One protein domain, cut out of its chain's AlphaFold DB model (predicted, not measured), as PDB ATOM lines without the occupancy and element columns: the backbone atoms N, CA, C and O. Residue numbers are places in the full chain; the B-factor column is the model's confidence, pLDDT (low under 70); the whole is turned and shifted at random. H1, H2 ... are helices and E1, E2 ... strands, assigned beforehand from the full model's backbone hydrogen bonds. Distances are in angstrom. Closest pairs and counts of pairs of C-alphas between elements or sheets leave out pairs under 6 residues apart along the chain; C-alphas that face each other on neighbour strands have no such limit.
ATOM      1  N   TRP A 159     261.618 291.827 115.640       83.94
ATOM      2  CA  TRP A 159     261.238 290.432 115.500       83.94
ATOM      3  C   TRP A 159     260.720 290.175 114.088       83.94
ATOM      4  O   TRP A 159     259.879 290.917 113.584       83.94
ATOM      5  N   VAL A 160     261.208 289.113 113.451       78.88
ATOM      6  CA  VAL A 160     260.756 288.678 112.124       78.88
ATOM      7  C   VAL A 160     260.433 287.196 112.196       78.88
ATOM      8  O   VAL A 160     261.300 286.384 112.501       78.88
ATOM      9  N   SER A 161     259.175 286.837 111.932       79.75
ATOM     10  CA  SER A 161     258.713 285.440 111.939       79.75
ATOM     11  C   SER A 161     259.071 284.673 113.223       79.75
ATOM     12  O   SER A 161     259.420 283.498 113.167       79.75
ATOM     13  N   GLY A 162     259.008 285.344 114.379       73.69
ATOM     14  CA  GLY A 162     259.324 284.747 115.683       73.69
ATOM     15  C   GLY A 162     260.813 284.704 116.042       73.69
ATOM     16  O   GLY A 162     261.145 284.252 117.131       73.69
ATOM     17  N   VAL A 163     261.703 285.203 115.178       76.81
ATOM     18  CA  VAL A 163     263.143 285.327 115.451       76.81
ATOM     19  C   VAL A 163     263.478 286.766 115.830       76.81
ATOM     20  O   VAL A 163     263.111 287.699 115.109       76.81
ATOM     21  N   ARG A 164     264.211 286.950 116.933       83.75
ATOM     22  CA  ARG A 164     264.801 288.238 117.312       83.75
ATOM     23  C   ARG A 164     265.933 288.549 116.343       83.75
ATOM     24  O   ARG A 164     267.009 287.976 116.433       83.75
ATOM     25  N   LEU A 165     265.684 289.418 115.373       84.94
ATOM     26  CA  LEU A 165     266.662 289.753 114.338       84.94
ATOM     27  C   LEU A 165     267.748 290.704 114.871       84.94
ATOM     28  O   LEU A 165     268.907 290.634 114.450       84.94
ATOM     29  N   MET A 166     267.358 291.616 115.763       92.19
ATOM     30  CA  MET A 166     268.211 292.592 116.451       92.19
ATOM     31  C   MET A 166     267.563 293.065 117.753       92.19
ATOM     32  O   MET A 166     266.370 292.825 117.961       92.19
ATOM     33  N   GLY A 167     268.349 293.737 118.594       94.06
ATOM     34  CA  GLY A 167     268.028 294.111 119.967       94.06
ATOM     35  C   GLY A 167     269.198 293.824 120.911       94.06
ATOM     36  O   GLY A 167     270.114 293.082 120.546       94.06
ATOM     37  N   ASP A 168     269.138 294.396 122.111       94.94
ATOM     38  CA  ASP A 168     270.144 294.262 123.176       94.94
ATOM     39  C   ASP A 168     270.590 292.807 123.410       94.94
ATOM     40  O   ASP A 168     269.772 291.961 123.775       94.94
ATOM     41  N   ALA A 169     271.854 292.493 123.137       94.75
ATOM     42  CA  ALA A 169     272.375 291.135 123.245       94.75
ATOM     43  C   ALA A 169     273.089 290.918 124.578       94.75
ATOM     44  O   ALA A 169     273.996 291.673 124.906       94.75
ATOM     45  N   ASP A 170     272.774 289.827 125.269       93.81
ATOM     46  CA  ASP A 170     273.486 289.439 126.488       93.81
ATOM     47  C   ASP A 170     274.897 288.904 126.173       93.81
ATOM     48  O   ASP A 170     275.227 288.539 125.034       93.81
ATOM     49  N   TYR A 171     275.748 288.792 127.196       91.50
ATOM     50  CA  TYR A 171     276.996 288.043 127.065       91.50
ATOM     51  C   TYR A 171     276.788 286.575 127.434       91.50
ATOM     52  O   TYR A 171     276.318 286.255 128.519       91.50
ATOM     53  N   GLY A 172     277.242 285.675 126.563       88.06
ATOM     54  CA  GLY A 172     277.267 284.240 126.837       88.06
ATOM     55  C   GLY A 172     278.589 283.642 126.382       88.06
ATOM     56  O   GLY A 172     278.948 283.741 125.208       88.06
ATOM     57  N   SER A 173     279.343 283.034 127.300       84.12
ATOM     58  CA  SER A 173     280.641 282.433 126.973       84.12
ATOM     59  C   SER A 173     280.468 281.307 125.953       84.12
ATOM     60  O   SER A 173     279.680 280.388 126.157       84.12
ATOM     61  N   GLY A 174     281.185 281.382 124.829       81.88
ATOM     62  CA  GLY A 174     281.043 280.410 123.746       81.88
ATOM     63  C   GLY A 174     279.823 280.625 122.843       81.88
ATOM     64  O   GLY A 174     279.730 279.936 121.823       81.88
ATOM     65  N   CYS A 175     278.975 281.625 123.106       87.69
ATOM     66  CA  CYS A 175     277.825 281.957 122.258       87.69
ATOM     67  C   CYS A 175     278.235 282.703 120.983       87.69
ATOM     68  O   CYS A 175     279.159 283.520 120.973       87.69
ATOM     69  N   ASP A 176     277.533 282.418 119.897       88.50
ATOM     70  CA  ASP A 176     277.758 282.911 118.544       88.50
ATOM     71  C   ASP A 176     276.453 283.468 117.942       88.50
ATOM     72  O   ASP A 176     275.391 283.448 118.558       88.50
ATOM     73  N   PHE A 177     276.505 283.961 116.703       89.94
ATOM     74  CA  PHE A 177     275.348 284.575 116.039       89.94
ATOM     75  C   PHE A 177     274.104 283.663 115.981       89.94
ATOM     76  O   PHE A 177     272.974 284.144 115.960       89.94
ATOM     77  N   HIS A 178     274.306 282.345 115.905       83.00
ATOM     78  CA  HIS A 178     273.226 281.375 115.754       83.00
ATOM     79  C   HIS A 178     272.497 281.091 117.075       83.00
ATOM     80  O   HIS A 178     271.303 280.802 117.036       83.00
ATOM     81  N   ASP A 179     273.179 281.271 118.211       84.81
ATOM     82  CA  ASP A 179     272.594 281.213 119.555       84.81
ATOM     83  C   ASP A 179     271.693 282.435 119.796       84.81
ATOM     84  O   ASP A 179     270.542 282.296 120.208       84.81
ATOM     85  N   TYR A 180     272.149 283.631 119.398       87.44
ATOM     86  CA  TYR A 180     271.327 284.847 119.440       87.44
ATOM     87  C   TYR A 180     270.044 284.717 118.606       87.44
ATOM     88  O   TYR A 180     268.956 285.077 119.050       87.44
ATOM     89  N   LEU A 181     270.176 284.214 117.374       85.75
ATOM     90  CA  LEU A 181     269.070 284.104 116.416       85.75
ATOM     91  C   LEU A 181     268.230 282.849 116.597       85.75
ATOM     92  O   LEU A 181     267.267 282.668 115.849       85.75
ATOM     93  N   CYS A 182     268.597 281.963 117.523       79.88
ATOM     94  CA  CYS A 182     267.872 280.724 117.732       79.88
ATOM     95  C   CYS A 182     267.765 279.856 116.457       79.88
ATOM     96  O   CYS A 182     266.722 279.265 116.165       79.88
ATOM     97  N   THR A 183     268.839 279.787 115.662       77.56
ATOM     98  CA  THR A 183     268.838 279.124 114.347       77.56
ATOM     99  C   THR A 183     269.927 278.066 114.226       77.56
ATOM    100  O   THR A 183     270.967 278.141 114.869       77.56
ATOM    101  N   SER A 184     269.705 277.063 113.379       79.56
ATOM    102  CA  SER A 184     270.733 276.075 113.059       79.56
ATOM    103  C   SER A 184     271.692 276.632 112.019       79.56
ATOM    104  O   SER A 184     271.269 277.296 111.070       79.56
ATOM    105  N   TRP A 185     272.966 276.275 112.117       81.00
ATOM    106  CA  TRP A 185     273.972 276.670 111.145       81.00
ATOM    107  C   TRP A 185     274.863 275.491 110.767       81.00
ATOM    108  O   TRP A 185     275.413 274.811 111.624       81.00
ATOM    109  N   THR A 186     275.041 275.252 109.468       82.31
ATOM    110  CA  THR A 186     276.006 274.257 108.982       82.31
ATOM    111  C   THR A 186     277.245 274.976 108.451       82.31
ATOM    112  O   THR A 186     277.163 275.596 107.389       82.31
ATOM    113  N   PRO A 187     278.374 274.954 109.182       81.62
ATOM    114  CA  PRO A 187     279.627 275.514 108.694       81.62
ATOM    115  C   PRO A 187     280.172 274.741 107.488       81.62
ATOM    116  O   PRO A 187     279.958 273.534 107.393       81.62
ATOM    117  N   PRO A 188     280.946 275.398 106.609       82.94
ATOM    118  CA  PRO A 188     281.623 274.722 105.503       82.94
ATOM    119  C   PRO A 188     282.752 273.782 105.964       82.94
ATOM    120  O   PRO A 188     283.127 272.874 105.230       82.94
ATOM    121  N   ASP A 189     283.302 273.996 107.162       80.44
ATOM    122  CA  ASP A 189     284.495 273.324 107.689       80.44
ATOM    123  C   ASP A 189     284.227 272.519 108.973       80.44
ATOM    124  O   ASP A 189     285.150 272.235 109.735       80.44
ATOM    125  N   GLY A 190     282.970 272.164 109.254       71.38
ATOM    126  CA  GLY A 190     282.635 271.478 110.498       71.38
ATOM    127  C   GLY A 190     281.287 270.772 110.493       71.38
ATOM    128  O   GLY A 190     280.536 270.797 109.520       71.38
ATOM    129  N   ASN A 191     280.977 270.144 111.624       73.06
ATOM    130  CA  ASN A 191     279.684 269.503 111.823       73.06
ATOM    131  C   ASN A 191     278.566 270.553 111.934       73.06
ATOM    132  O   ASN A 191     278.814 271.640 112.474       73.06
ATOM    133  N   PRO A 192     277.336 270.223 111.492       72.56
ATOM    134  CA  PRO A 192     276.167 271.054 111.731       72.56
ATOM    135  C   PRO A 192     276.074 271.476 113.199       72.56
ATOM    136  O   PRO A 192     276.170 270.648 114.106       72.56
ATOM    137  N   ARG A 193     275.895 272.776 113.423       68.00
ATOM    138  CA  ARG A 193     275.542 273.354 114.715       68.00
ATOM    139  C   ARG A 193     274.016 273.379 114.769       68.00
ATOM    140  O   ARG A 193     273.407 274.145 114.013       68.00
ATOM    141  N   PRO A 194     273.377 272.486 115.547       58.47
ATOM    142  CA  PRO A 194     271.933 272.554 115.702       58.47
ATOM    143  C   PRO A 194     271.571 273.925 116.277       58.47
ATOM    144  O   PRO A 194     272.382 274.535 116.973       58.47
ATOM    145  N   ALA A 195     270.363 274.409 115.980       58.91
ATOM    146  CA  ALA A 195     269.809 275.478 116.801       58.91
ATOM    147  C   ALA A 195     269.847 274.985 118.248       58.91
ATOM    148  O   ALA A 195     269.616 273.787 118.467       58.91
ATOM    149  N   ASP A 196     270.119 275.865 119.208       55.69
ATOM    150  CA  ASP A 196     269.912 275.491 120.600       55.69
ATOM    151  C   ASP A 196     268.478 274.940 120.719       55.69
ATOM    152  O   ASP A 196     267.508 275.603 120.343       55.69
ATOM    153  N   LEU A 197     268.333 273.675 121.124       44.19
ATOM    154  CA  LEU A 197     267.034 273.000 121.181       44.19
ATOM    155  C   LEU A 197     266.080 273.726 122.148       44.19
ATOM    156  O   LEU A 197     264.863 273.611 121.992       44.19
ATOM    157  N   ALA A 198     266.619 274.536 123.071       45.75
ATOM    158  CA  ALA A 198     265.873 275.451 123.932       45.75
ATOM    159  C   ALA A 198     265.110 276.545 123.158       45.75
ATOM    160  O   ALA A 198     264.083 277.034 123.625       45.75
ATOM    161  N   CYS A 199     265.572 276.910 121.960       49.72
ATOM    162  CA  CYS A 199     264.987 277.970 121.145       49.72
ATOM    163  C   CYS A 199     263.751 277.545 120.338       49.72
ATOM    164  O   CYS A 199     262.905 278.381 120.026       49.72
ATOM    165  N   GLN A 200     263.629 276.267 119.961       45.66
ATOM    166  CA  GLN A 200     262.522 275.809 119.104       45.66
ATOM    167  C   GLN A 200     261.259 275.436 119.894       45.66
ATOM    168  O   GLN A 200     260.174 275.352 119.319       45.66
ATOM    169  N   ALA A 201     261.377 275.259 121.211       43.09
ATOM    170  CA  ALA A 201     260.272 274.941 122.102       43.09
ATOM    171  C   ALA A 201     260.227 275.948 123.259       43.09
ATOM    172  O   ALA A 201     260.825 275.726 124.302       43.09
ATOM    173  N   SER A 202     259.523 277.067 123.055       41.66
ATOM    174  CA  SER A 202     258.885 277.894 124.097       41.66
ATOM    175  C   SER A 202     259.267 277.557 125.559       41.66
ATOM    176  O   SER A 202     258.705 276.624 126.132       41.66
ATOM    177  N   LEU A 203     260.102 278.386 126.196       38.81
ATOM    178  CA  LEU A 203     260.144 278.604 127.659       38.81
ATOM    179  C   LEU A 203     260.357 277.381 128.581       38.81
ATOM    180  O   LEU A 203     260.102 277.480 129.781       38.81
ATOM    181  N   ALA A 204     260.853 276.245 128.089       35.22
ATOM    182  CA  ALA A 204     261.137 275.097 128.950       35.22
ATOM    183  C   ALA A 204     262.367 274.315 128.472       35.22
ATOM    184  O   ALA A 204     262.245 273.290 127.805       35.22
ATOM    185  N   CYS A 205     263.561 274.779 128.851       35.09
ATOM    186  CA  CYS A 205     264.770 273.968 128.737       35.09
ATOM    187  C   CYS A 205     265.018 273.190 130.047       35.09
ATOM    188  O   CYS A 205     265.025 273.811 131.112       35.09
ATOM    189  N   PRO A 206     265.254 271.862 130.008       34.16
ATOM    190  CA  PRO A 206     265.758 271.101 131.152       34.16
ATOM    191  C   PRO A 206     267.274 271.268 131.376       34.16
ATOM    192  O   PRO A 206     267.771 270.812 132.405       34.16
ATOM    193  N   ASP A 207     268.005 271.895 130.442       37.38
ATOM    194  CA  ASP A 207     269.427 272.231 130.589       37.38
ATOM    195  C   ASP A 207     269.588 273.718 130.978       37.38
ATOM    196  O   ASP A 207     269.351 274.607 130.152       37.38
ATOM    197  N   PRO A 208     269.970 274.023 132.231       41.47
ATOM    198  CA  PRO A 208     270.109 275.395 132.707       41.47
ATOM    199  C   PRO A 208     271.211 276.196 131.994       41.47
ATOM    200  O   PRO A 208     271.187 277.419 132.092       41.47
ATOM    201  N   LEU A 209     272.139 275.556 131.264       43.75
ATOM    202  CA  LEU A 209     273.179 276.252 130.489       43.75
ATOM    203  C   LEU A 209     272.697 276.723 129.105       43.75
ATOM    204  O   LEU A 209     273.280 277.645 128.548       43.75
ATOM    205  N   ALA A 210     271.644 276.115 128.552       51.69
ATOM    206  CA  ALA A 210     271.097 276.454 127.233       51.69
ATOM    207  C   ALA A 210     270.066 277.600 127.301       51.69
ATOM    208  O   ALA A 210     270.034 278.485 126.452       51.69
ATOM    209  N   ALA A 211     269.262 277.663 128.369       53.47
ATOM    210  CA  ALA A 211     268.302 278.756 128.551       53.47
ATOM    211  C   ALA A 211     268.967 280.124 128.805       53.47
ATOM    212  O   ALA A 211     268.398 281.146 128.434       53.47
ATOM    213  N   SER A 212     270.155 280.151 129.422       61.03
ATOM    214  CA  SER A 212     270.890 281.387 129.734       61.03
ATOM    215  C   SER A 212     271.626 282.007 128.543       61.03
ATOM    216  O   SER A 212     272.163 283.096 128.688       61.03
ATOM    217  N   ASN A 213     271.686 281.314 127.402       69.88
ATOM    218  CA  ASN A 213     272.483 281.713 126.237       69.88
ATOM    219  C   ASN A 213     271.631 282.240 125.067       69.88
ATOM    220  O   ASN A 213     272.164 282.694 124.051       69.88
ATOM    221  N   ILE A 214     270.300 282.171 125.190       75.94
ATOM    222  CA  ILE A 214     269.372 282.679 124.178       75.94
ATOM    223  C   ILE A 214     269.498 284.198 124.107       75.94
ATOM    224  O   ILE A 214     269.363 284.890 125.109       75.94
ATOM    225  N   GLY A 215     269.706 284.726 122.900       84.44
ATOM    226  CA  GLY A 215     269.906 286.164 122.724       84.44
ATOM    227  C   GLY A 215     271.283 286.650 123.184       84.44
ATOM    228  O   GLY A 215     271.498 287.862 123.237       84.44
ATOM    229  N   SER A 216     272.218 285.738 123.470       90.31
ATOM    230  CA  SER A 216     273.569 286.069 123.916       90.31
ATOM    231  C   SER A 216     274.614 285.881 122.814       90.31
ATOM    232  O   SER A 216     274.463 285.061 121.906       90.31
ATOM    233  N   MET A 217     275.716 286.627 122.895       93.06
ATOM    234  CA  MET A 217     276.896 286.457 122.038       93.06
ATOM    235  C   MET A 217     278.176 286.748 122.822       93.06
ATOM    236  O   MET A 217     278.241 287.741 123.548       93.06
ATOM    237  N   ASP A 218     279.236 285.959 122.623       92.62
ATOM    238  CA  ASP A 218     280.571 286.351 123.096       92.62
ATOM    239  C   ASP A 218     281.227 287.400 122.180       92.62
ATOM    240  O   ASP A 218     280.668 287.819 121.161       92.62
ATOM    241  N   CYS A 219     282.436 287.843 122.535       96.19
ATOM    242  CA  CYS A 219     283.171 288.878 121.804       96.19
ATOM    243  C   CYS A 219     283.346 288.557 120.310       96.19
ATOM    244  O   CYS A 219     283.100 289.399 119.447       96.19
ATOM    245  N   SER A 220     283.727 287.324 119.999       95.69
ATOM    246  CA  SER A 220     283.964 286.854 118.635       95.69
ATOM    247  C   SER A 220     282.688 286.413 117.915       95.69
ATOM    248  O   SER A 220     282.616 286.551 116.693       95.69
ATOM    249  N   GLY A 221     281.675 285.948 118.648       95.06
ATOM    250  CA  GLY A 221     280.332 285.674 118.146       95.06
ATOM    251  C   GLY A 221     279.615 286.938 117.678       95.06
ATOM    252  O   GLY A 221     279.047 286.970 116.586       95.06
ATOM    253  N   PHE A 222     279.754 288.026 118.438       97.94
ATOM    254  CA  PHE A 222     279.259 289.350 118.064       97.94
ATOM    255  C   PHE A 222     279.886 289.853 116.755       97.94
ATOM    256  O   PHE A 222     279.180 290.292 115.848       97.94
ATOM    257  N   VAL A 223     281.205 289.711 116.594       97.88
ATOM    258  CA  VAL A 223     281.881 290.032 115.325       97.88
ATOM    259  C   VAL A 223     281.298 289.210 114.169       97.88
ATOM    260  O   VAL A 223     281.031 289.750 113.096       97.88
ATOM    261  N   ARG A 224     281.052 287.911 114.370       96.19
ATOM    262  CA  ARG A 224     280.486 287.040 113.327       96.19
ATOM    263  C   ARG A 224     279.043 287.386 112.974       96.19
ATOM    264  O   ARG A 224     278.695 287.306 111.795       96.19
ATOM    265  N   MET A 225     278.242 287.833 113.941       94.94
ATOM    266  CA  MET A 225     276.917 288.402 113.686       94.94
ATOM    267  C   MET A 225     277.016 289.605 112.744       94.94
ATOM    268  O   MET A 225     276.377 289.628 111.690       94.94
ATOM    269  N   VAL A 226     277.862 290.574 113.095       96.56
ATOM    270  CA  VAL A 226     277.967 291.853 112.381       96.56
ATOM    271  C   VAL A 226     278.567 291.694 110.979       96.56
ATOM    272  O   VAL A 226     278.022 292.247 110.027       96.56
ATOM    273  N   TYR A 227     279.665 290.945 110.829       95.06
ATOM    274  CA  TYR A 227     280.400 290.856 109.557       95.06
ATOM    275  C   TYR A 227     279.893 289.748 108.636       95.06
ATOM    276  O   TYR A 227     280.002 289.872 107.415       95.06
ATOM    277  N   GLY A 228     279.402 288.641 109.196       91.12
ATOM    278  CA  GLY A 228     279.143 287.427 108.422       91.12
ATOM    279  C   GLY A 228     277.701 286.952 108.399       91.12
ATOM    280  O   GLY A 228     277.333 286.215 107.487       91.12
ATOM    281  N   HIS A 229     276.862 287.373 109.349       89.06
ATOM    282  CA  HIS A 229     275.435 287.055 109.309       89.06
ATOM    283  C   HIS A 229     274.608 288.190 108.696       89.06
ATOM    284  O   HIS A 229     273.783 287.947 107.806       89.06
ATOM    285  N   ARG A 230     274.833 289.422 109.161       89.12
ATOM    286  CA  ARG A 230     274.087 290.612 108.742       89.12
ATOM    287  C   ARG A 230     274.570 291.137 107.394       89.12
ATOM    288  O   ARG A 230     275.757 291.136 107.097       89.12
ATOM    289  N   ASN A 231     273.622 291.590 106.577       81.94
ATOM    290  CA  ASN A 231     273.910 292.267 105.318       81.94
ATOM    291  C   ASN A 231     274.030 293.775 105.571       81.94
ATOM    292  O   ASN A 231     273.188 294.337 106.268       81.94
ATOM    293  N   ASN A 232     275.043 294.413 104.989       82.69
ATOM    294  CA  ASN A 232     275.250 295.863 105.060       82.69
ATOM    295  C   ASN A 232     274.928 296.571 103.739       82.69
ATOM    296  O   ASN A 232     275.437 297.653 103.477       82.69
ATOM    297  N   PHE A 233     274.078 295.965 102.915       79.75
ATOM    298  CA  PHE A 233     273.377 296.599 101.803       79.75
ATOM    299  C   PHE A 233     271.916 296.158 101.901       79.75
ATOM    300  O   PHE A 233     271.641 294.963 101.786       79.75
ATOM    301  N   GLU A 234     270.976 297.055 102.192       67.25
ATOM    302  CA  GLU A 234     269.579 296.633 102.322       67.25
ATOM    303  C   GLU A 234     268.988 296.315 100.936       67.25
ATOM    304  O   GLU A 234     269.465 296.773  99.901       67.25
ATOM    305  N   ALA A 235     267.954 295.469 100.891       49.78
ATOM    306  CA  ALA A 235     267.385 294.903  99.660       49.78
ATOM    307  C   ALA A 235     266.714 295.927  98.713       49.78
ATOM    308  O   ALA A 235     266.075 295.530  97.740       49.78
ATOM    309  N   GLN A 236     266.854 297.231  98.972       47.66
ATOM    310  CA  GLN A 236     266.395 298.312  98.094       47.66
ATOM    311  C   GLN A 236     267.404 298.662  96.996       47.66
ATOM    312  O   GLN A 236     267.327 299.720  96.374       47.66
ATOM    313  N   LEU A 237     268.364 297.783  96.731       50.44
ATOM    314  CA  LEU A 237     269.260 297.990  95.616       50.44
ATOM    315  C   LEU A 237     268.527 297.727  94.277       50.44
ATOM    316  O   LEU A 237     267.829 296.719  94.145       50.44
ATOM    317  N   PRO A 238     268.681 298.601  93.260       46.03
ATOM    318  CA  PRO A 238     268.024 298.457  91.958       46.03
ATOM    319  C   PRO A 238     268.296 297.096  91.307       46.03
ATOM    320  O   PRO A 238     269.320 296.470  91.582       46.03
ATOM    321  N   ALA A 239     267.465 296.687  90.340       47.88
ATOM    322  CA  ALA A 239     267.642 295.468  89.528       47.88
ATOM    323  C   ALA A 239     269.062 295.287  88.928       47.88
ATOM    324  O   ALA A 239     269.484 294.167  88.647       47.88
ATOM    325  N   TYR A 240     269.833 296.373  88.797       44.00
ATOM    326  CA  TYR A 240     271.252 296.356  88.435       44.00
ATOM    327  C   TYR A 240     272.132 295.550  89.417       44.00
ATOM    328  O   TYR A 240     273.052 294.849  89.007       44.00
ATOM    329  N   THR A 241     271.809 295.543  90.707       47.38
ATOM    330  CA  THR A 241     272.544 294.791  91.740       47.38
ATOM    331  C   THR A 241     272.231 293.298  91.744       47.38
ATOM    332  O   THR A 241     273.108 292.482  92.020       47.38
ATOM    333  N   ALA A 242     271.031 292.910  91.305       48.31
ATOM    334  CA  ALA A 242     270.727 291.515  91.003       48.31
ATOM    335  C   ALA A 242     271.580 291.000  89.826       48.31
ATOM    336  O   ALA A 242     272.044 289.862  89.860       48.31
ATOM    337  N   SER A 243     271.862 291.850  88.826       47.72
ATOM    338  CA  SER A 243     272.707 291.489  87.672       47.72
ATOM    339  C   SER A 243     274.202 291.364  87.995       47.72
ATOM    340  O   SER A 243     274.926 290.677  87.280       47.72
ATOM    341  N   LEU A 244     274.649 291.970  89.098       51.56
ATOM    342  CA  LEU A 244     276.014 291.852  89.614       51.56
ATOM    343  C   LEU A 244     276.184 290.651  90.577       51.56
ATOM    344  O   LEU A 244     277.289 290.402  91.049       51.56
ATOM    345  N   GLY A 245     275.118 289.893  90.875       46.53
ATOM    346  CA  GLY A 245     275.167 288.771  91.823       46.53
ATOM    347  C   GLY A 245     275.276 289.202  93.293       46.53
ATOM    348  O   GLY A 245     275.729 288.424  94.128       46.53
TER     349      GLY A 245
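Overview. This is residues 159 to 245 of the 392 residues of an uncharacterized protein of Polyangiaceae bacterium (UniProt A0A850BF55). With little regular structure, a compact body mostly of loops has helix H4 packed on short H1, and a tail, residues 231 to 245, sticks out and makes the length. The 87 printed residues include one named strand, E1, then five named helices, H1 to H5: mostly helix, under half in named elements. The whole is loose, radius of gyration of the C-alphas 15.0 A, spanning 50 by 29 by 21 A.

Along the chain. H4, residues 219 to 229, runs 14.8 A from C-alpha 219 at (283.171, 288.878, 121.804). E1 is residues 163 to 166, H1 177 to 180, H2 197 to 200, H3 208 to 211, H5 239 to 243, ending at C-alpha 243 (272.707, 291.489, 87.672).

Arrangement. H4 touches H1; their closest C-alphas, Phe 177 and Met 225, are 4.8 A apart. H2 and H3 are close but not clearly touching, closest C-alphas Ala 198 and Ala 211, 6.2 A. E1 pairs with no named strand. H4 and H5 have every O i to N i+4 pair within hydrogen-bond range; H1, H2 and H3 are too short for one.

Size, cuts and confidence. The printed part has no cut. The H1 to H2 link is long. pLDDT is under 70 in residues 193 to 213 and 234 to 245.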